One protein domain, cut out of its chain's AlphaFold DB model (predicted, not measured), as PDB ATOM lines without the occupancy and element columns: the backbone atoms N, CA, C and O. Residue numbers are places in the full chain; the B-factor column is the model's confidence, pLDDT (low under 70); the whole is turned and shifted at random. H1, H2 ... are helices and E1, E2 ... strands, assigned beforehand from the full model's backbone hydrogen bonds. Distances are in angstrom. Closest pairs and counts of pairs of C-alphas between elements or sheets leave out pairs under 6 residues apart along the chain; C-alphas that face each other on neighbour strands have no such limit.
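Overview. This is residues 4 to 53 of the 58 residues of the protein "Hypothetical membrane protein predicted by prodigal" of Limosilactobacillus reuteri (strain ATCC 53608) (UniProt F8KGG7). A two-stranded hairpin, E1 and E2, with helix H1 packed on E1 makes a small body, and helix H2 is held away from it at the end of a link. The printed part has 50 residues, with two named helices and two named strands that follow each other along the chain as H1, E1, E2, H2; the sheet, in the order E1 - E2, is antiparallel, and the class is mixed, helices and strands. It is loose, with a radius of gyration of the C-alphas of 14.0 A, and flat, spanning 36 by 27 by 11 A.

Arrangement. H1, residues 4 to 13, comes closest to E1, residues 18 to 22, at the C-alphas of Lys 7 and Val 20, 5.7 A apart. E1 and E2, residues 28 to 32, form an antiparallel hairpin at 158 degrees, with N 19 and O 31 within hydrogen-bond range at 2.8 A. H2, residues 41 to 52, is apart from H1 and E1. In H1 and H2 every O i to N i+4 pair is within hydrogen-bond range.

Along the chain. H1 begins at C-alpha 4 (-11.420, -34.269, 11.372) and is 14.3 A long; E1 is 13.3 A and E2 13.4 A. H2, 16.4 A, ends at C-alpha 52 (-14.646, -33.314, 45.269).

Size, cuts and confidence. The farthest C-alphas, Glu 5 and Thr 53, are 38.1 A apart. Residues 37 to 43 and 45 to 53 stand free. The printed part has no cut, no link is long, and no printed residue is under 70 in pLDDT.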
ATOM      1  N   THR A   4     -10.126 -33.650  11.048       76.44
ATOM      2  CA  THR A   4     -11.420 -34.269  11.372       76.44
ATOM      3  C   THR A   4     -11.629 -35.621  10.680       76.44
ATOM      4  O   THR A   4     -12.092 -36.563  11.316       76.44
ATOM      5  N   GLU A   5     -11.255 -35.752   9.402       80.56
ATOM      6  CA  GLU A   5     -11.379 -37.019   8.659       80.56
ATOM      7  C   GLU A   5     -10.399 -38.072   9.189       80.56
ATOM      8  O   GLU A   5     -10.738 -39.251   9.270       80.56
ATOM      9  N   PHE A   6      -9.188 -37.647   9.569       80.44
ATOM     10  CA  PHE A   6      -8.189 -38.522  10.187       80.44
ATOM     11  C   PHE A   6      -8.697 -39.099  11.513       80.44
ATOM     12  O   PHE A   6      -8.675 -40.315  11.699       80.44
ATOM     13  N   LYS A   7      -9.216 -38.230  12.391       81.31
ATOM     14  CA  LYS A   7      -9.831 -38.617  13.665       81.31
ATOM     15  C   LYS A   7     -10.936 -39.654  13.459       81.31
ATOM     16  O   LYS A   7     -10.858 -40.744  14.015       81.31
ATOM     17  N   GLN A   8     -11.917 -39.343  12.611       81.44
ATOM     18  CA  GLN A   8     -13.076 -40.211  12.393       81.44
ATOM     19  C   GLN A   8     -12.681 -41.593  11.862       81.44
ATOM     20  O   GLN A   8     -13.215 -42.601  12.320       81.44
ATOM     21  N   ARG A   9     -11.725 -41.663  10.928       83.12
ATOM     22  CA  ARG A   9     -11.243 -42.943  10.389       83.12
ATOM     23  C   ARG A   9     -10.510 -43.771  11.437       83.12
ATOM     24  O   ARG A   9     -10.740 -44.974  11.510       83.12
ATOM     25  N   LEU A  10      -9.654 -43.149  12.247       82.06
ATOM     26  CA  LEU A  10      -8.894 -43.865  13.272       82.06
ATOM     27  C   LEU A  10      -9.817 -44.423  14.367       82.06
ATOM     28  O   LEU A  10      -9.691 -45.584  14.749       82.06
ATOM     29  N   GLU A  11     -10.782 -43.621  14.821       80.50
ATOM     30  CA  GLU A  11     -11.769 -44.032  15.826       80.50
ATOM     31  C   GLU A  11     -12.681 -45.155  15.302       80.50
ATOM     32  O   GLU A  11     -12.972 -46.105  16.033       80.50
ATOM     33  N   GLN A  12     -13.068 -45.102  14.020       82.94
ATOM     34  CA  GLN A  12     -13.804 -46.185  13.355       82.94
ATOM     35  C   GLN A  12     -12.975 -47.470  13.235       82.94
ATOM     36  O   GLN A  12     -13.480 -48.545  13.554       82.94
ATOM     37  N   MET A  13     -11.710 -47.378  12.810       81.38
ATOM     38  CA  MET A  13     -10.813 -48.539  12.695       81.38
ATOM     39  C   MET A  13     -10.563 -49.214  14.045       81.38
ATOM     40  O   MET A  13     -10.494 -50.437  14.119       81.38
ATOM     41  N   ALA A  14     -10.455 -48.427  15.113       79.56
ATOM     42  CA  ALA A  14     -10.275 -48.927  16.469       79.56
ATOM     43  C   ALA A  14     -11.583 -49.398  17.129       79.56
ATOM     44  O   ALA A  14     -11.566 -49.773  18.299       79.56
ATOM     45  N   GLY A  15     -12.729 -49.333  16.439       78.88
ATOM     46  CA  GLY A  15     -14.023 -49.731  16.998       78.88
ATOM     47  C   GLY A  15     -14.418 -48.944  18.252       78.88
ATOM     48  O   GLY A  15     -15.043 -49.499  19.151       78.88
ATOM     49  N   GLY A  16     -14.002 -47.676  18.351       74.38
ATOM     50  CA  GLY A  16     -14.243 -46.841  19.529       74.38
ATOM     51  C   GLY A  16     -13.383 -47.180  20.751       74.38
ATOM     52  O   GLY A  16     -13.693 -46.709  21.837       74.38
ATOM     53  N   GLN A  17     -12.318 -47.979  20.603       79.19
ATOM     54  CA  GLN A  17     -11.360 -48.276  21.682       79.19
ATOM     55  C   GLN A  17     -10.305 -47.190  21.888       79.19
ATOM     56  O   GLN A  17      -9.582 -47.225  22.882       79.19
ATOM     57  N   VAL A  18     -10.195 -46.239  20.961       82.19
ATOM     58  CA  VAL A  18      -9.296 -45.090  21.077       82.19
ATOM     59  C   VAL A  18     -10.062 -43.804  20.827       82.19
ATOM     60  O   VAL A  18     -11.011 -43.778  20.049       82.19
ATOM     61  N   GLU A  19      -9.627 -42.747  21.491       83.25
ATOM     62  CA  GLU A  19     -10.103 -41.387  21.303       83.25
ATOM     63  C   GLU A  19      -8.954 -40.546  20.750       83.25
ATOM     64  O   GLU A  19      -7.819 -40.629  21.237       83.25
ATOM     65  N   VAL A  20      -9.252 -39.722  19.743       82.56
ATOM     66  CA  VAL A  20      -8.271 -38.821  19.131       82.56
ATOM     67  C   VAL A  20      -8.608 -37.371  19.467       82.56
ATOM     68  O   VAL A  20      -9.699 -36.873  19.175       82.56
ATOM     69  N   SER A  21      -7.645 -36.667  20.057       84.00
ATOM     70  CA  SER A  21      -7.728 -35.236  20.356       84.00
ATOM     71  C   SER A  21      -6.659 -34.471  19.584       84.00
ATOM     72  O   SER A  21      -5.494 -34.863  19.575       84.00
ATOM     73  N   ILE A  22      -7.062 -33.382  18.931       83.62
ATOM     74  CA  ILE A  22      -6.148 -32.460  18.250       83.62
ATOM     75  C   ILE A  22      -5.936 -31.285  19.195       83.62
ATOM     76  O   ILE A  22      -6.905 -30.630  19.575       83.62
ATOM     77  N   CYS A  23      -4.694 -31.057  19.599       82.19
ATOM     78  CA  CYS A  23      -4.335 -29.993  20.528       82.19
ATOM     79  C   CYS A  23      -4.129 -28.662  19.787       82.19
ATOM     80  O   CYS A  23      -3.833 -28.640  18.590       82.19
ATOM     81  N   ASP A  24      -4.218 -27.545  20.511       84.06
ATOM     82  CA  ASP A  24      -4.060 -26.195  19.942       84.06
ATOM     83  C   ASP A  24      -2.669 -25.964  19.323       84.06
ATOM     84  O   ASP A  24      -2.506 -25.180  18.387       84.06
ATOM     85  N   ASN A  25      -1.660 -26.700  19.795       87.44
ATOM     86  CA  ASN A  25      -0.296 -26.696  19.264       87.44
ATOM     87  C   ASN A  25      -0.107 -27.588  18.018       87.44
ATOM     88  O   ASN A  25       1.020 -27.740  17.555       87.44
ATOM     89  N   LYS A  26      -1.196 -28.128  17.452       81.12
ATOM     90  CA  LYS A  26      -1.228 -29.067  16.314       81.12
ATOM     91  C   LYS A  26      -0.715 -30.478  16.618       81.12
ATOM     92  O   LYS A  26      -0.590 -31.272  15.684       81.12
ATOM     93  N   ASP A  27      -0.485 -30.819  17.884       83.62
ATOM     94  CA  ASP A  27      -0.188 -32.197  18.271       83.62
ATOM     95  C   ASP A  27      -1.443 -33.074  18.219       83.62
ATOM     96  O   ASP A  27      -2.577 -32.613  18.394       83.62
ATOM     97  N   VAL A  28      -1.225 -34.373  18.005       82.00
ATOM     98  CA  VAL A  28      -2.280 -35.387  18.013       82.00
ATOM     99  C   VAL A  28      -2.079 -36.305  19.210       82.00
ATOM    100  O   VAL A  28      -1.083 -37.021  19.295       82.00
ATOM    101  N   LEU A  29      -3.055 -36.313  20.115       84.44
ATOM    102  CA  LEU A  29      -3.114 -37.248  21.232       84.44
ATOM    103  C   LEU A  29      -4.044 -38.402  20.873       84.44
ATOM    104  O   LEU A  29      -5.219 -38.192  20.568       84.44
ATOM    105  N   ILE A  30      -3.511 -39.619  20.935       82.75
ATOM    106  CA  ILE A  30      -4.263 -40.863  20.765       82.75
ATOM    107  C   ILE A  30      -4.233 -41.577  22.111       82.75
ATOM    108  O   ILE A  30      -3.159 -41.915  22.609       82.75
ATOM    109  N   ARG A  31      -5.403 -41.790  22.713       83.12
ATOM    110  CA  ARG A  31      -5.537 -42.437  24.024       83.12
ATOM    111  C   ARG A  31      -6.567 -43.560  23.972       83.12
ATOM    112  O   ARG A  31      -7.468 -43.486  23.141       83.12
ATOM    113  N   PRO A  32      -6.481 -44.576  24.848       79.94
ATOM    114  CA  PRO A  32      -7.572 -45.523  25.019       79.94
ATOM    115  C   PRO A  32      -8.862 -44.766  25.340       79.94
ATOM    116  O   PRO A  32      -8.881 -43.908  26.224       79.94
ATOM    117  N   ALA A  33      -9.932 -45.069  24.616       79.44
ATOM    118  CA  ALA A  33     -11.245 -44.535  24.907       79.44
ATOM    119  C   ALA A  33     -11.717 -45.140  26.230       79.44
ATOM    120  O   ALA A  33     -11.949 -46.347  26.344       79.44
ATOM    121  N   ILE A  34     -11.837 -44.302  27.256       75.88
ATOM    122  CA  ILE A  34     -12.345 -44.746  28.548       75.88
ATOM    123  C   ILE A  34     -13.866 -44.811  28.451       75.88
ATOM    124  O   ILE A  34     -14.553 -43.789  28.441       75.88
ATOM    125  N   ASN A  35     -14.412 -46.026  28.416       79.06
ATOM    126  CA  ASN A  35     -15.845 -46.225  28.577       79.06
ATOM    127  C   ASN A  35     -16.217 -46.102  30.060       79.06
ATOM    128  O   ASN A  35     -16.290 -47.096  30.786       79.06
ATOM    129  N   PHE A  36     -16.482 -44.874  30.506       78.81
ATOM    130  CA  PHE A  36     -16.888 -44.617  31.886       78.81
ATOM    131  C   PHE A  36     -18.181 -45.342  32.273       78.81
ATOM    132  O   PHE A  36     -18.324 -45.713  33.433       78.81
ATOM    133  N   ASN A  37     -19.092 -45.638  31.339       78.38
ATOM    134  CA  ASN A  37     -20.302 -46.402  31.660       78.38
ATOM    135  C   ASN A  37     -19.958 -47.828  32.113       78.38
ATOM    136  O   ASN A  37     -20.519 -48.301  33.103       78.38
ATOM    137  N   ALA A  38     -18.985 -48.457  31.452       81.00
ATOM    138  CA  ALA A  38     -18.489 -49.797  31.765       81.00
ATOM    139  C   ALA A  38     -17.408 -49.832  32.865       81.00
ATOM    140  O   ALA A  38     -16.973 -50.915  33.255       81.00
ATOM    141  N   ALA A  39     -16.962 -48.679  33.374       84.88
ATOM    142  CA  ALA A  39     -15.930 -48.638  34.403       84.88
ATOM    143  C   ALA A  39     -16.422 -49.265  35.728       84.88
ATOM    144  O   ALA A  39     -17.573 -49.026  36.126       84.88
ATOM    145  N   PRO A  40     -15.565 -50.026  36.440       89.12
ATOM    146  CA  PRO A  40     -15.892 -50.570  37.754       89.12
ATOM    147  C   PRO A  40     -16.297 -49.476  38.757       89.12
ATOM    148  O   PRO A  40     -15.765 -48.363  38.685       89.12
ATOM    149  N   PRO A  41     -17.170 -49.777  39.739       91.75
ATOM    150  CA  PRO A  41     -17.629 -48.791  40.721       91.75
ATOM    151  C   PRO A  41     -16.495 -48.065  41.456       91.75
ATOM    152  O   PRO A  41     -16.576 -46.856  41.634       91.75
ATOM    153  N   PHE A  42     -15.409 -48.765  41.807       91.19
ATOM    154  CA  PHE A  42     -14.271 -48.156  42.507       91.19
ATOM    155  C   PHE A  42     -13.534 -47.105  41.656       91.19
ATOM    156  O   PHE A  42     -13.061 -46.114  42.195       91.19
ATOM    157  N   VAL A  43     -13.464 -47.288  40.330       88.81
ATOM    158  CA  VAL A  43     -12.840 -46.313  39.414       88.81
ATOM    159  C   VAL A  43     -13.692 -45.051  39.338       88.81
ATOM    160  O   VAL A  43     -13.163 -43.943  39.350       88.81
ATOM    161  N   LYS A  44     -15.019 -45.221  39.285       87.44
ATOM    162  CA  LYS A  44     -15.965 -44.100  39.320       87.44
ATOM    163  C   LYS A  44     -15.856 -43.354  40.648       87.44
ATOM    164  O   LYS A  44     -15.752 -42.137  40.624       87.44
ATOM    165  N   GLN A  45     -15.830 -44.078  41.769       92.25
ATOM    166  CA  GLN A  45     -15.688 -43.486  43.099       92.25
ATOM    167  C   GLN A  45     -14.399 -42.672  43.217       92.25
ATOM    168  O   GLN A  45     -14.464 -41.515  43.599       92.25
ATOM    169  N   LEU A  46     -13.263 -43.225  42.786       90.94
ATOM    170  CA  LEU A  46     -11.981 -42.520  42.808       90.94
ATOM    171  C   LEU A  46     -12.019 -41.209  42.009       90.94
ATOM    172  O   LEU A  46     -11.448 -40.207  42.431       90.94
ATOM    173  N   LEU A  47     -12.687 -41.211  40.849       86.50
ATOM    174  CA  LEU A  47     -12.866 -39.995  40.058       86.50
ATOM    175  C   LEU A  47     -13.718 -38.963  40.805       86.50
ATOM    176  O   LEU A  47     -13.371 -37.786  40.791       86.50
ATOM    177  N   TRP A  48     -14.816 -39.386  41.435       90.56
ATOM    178  CA  TRP A  48     -15.666 -38.487  42.219       90.56
ATOM    179  C   TRP A  48     -14.918 -37.903  43.410       90.56
ATOM    180  O   TRP A  48     -14.907 -36.687  43.556       90.56
ATOM    181  N   ASP A  49     -14.203 -38.740  44.162       92.62
ATOM    182  CA  ASP A  49     -13.379 -38.305  45.288       92.62
ATOM    183  C   ASP A  49     -12.366 -37.243  44.830       92.62
ATOM    184  O   ASP A  49     -12.285 -36.173  45.421       92.62
ATOM    185  N   TYR A  50     -11.664 -37.479  43.713       87.62
ATOM    186  CA  TYR A  50     -10.728 -36.506  43.136       87.62
ATOM    187  C   TYR A  50     -11.398 -35.189  42.701       87.62
ATOM    188  O   TYR A  50     -10.814 -34.107  42.825       87.62
ATOM    189  N   LEU A  51     -12.610 -35.259  42.144       86.69
ATOM    190  CA  LEU A  51     -13.362 -34.079  41.717       86.69
ATOM    191  C   LEU A  51     -13.908 -33.273  42.900       86.69
ATOM    192  O   LEU A  51     -14.005 -32.050  42.769       86.69
ATOM    193  N   ASP A  52     -14.202 -33.931  44.018       90.94
ATOM    194  CA  ASP A  52     -14.646 -33.314  45.269       90.94
ATOM    195  C   ASP A  52     -13.475 -32.755  46.093       90.94
ATOM    196  O   ASP A  52     -13.659 -31.790  46.839       90.94
ATOM    197  N   THR A  53     -12.253 -33.278  45.919       88.94
ATOM    198  CA  THR A  53     -11.046 -32.733  46.559       88.94
ATOM    199  C   THR A  53     -10.862 -31.252  46.196       88.94
ATOM    200  O   THR A  53     -10.881 -30.906  45.006       88.94
TER     201      THR A  53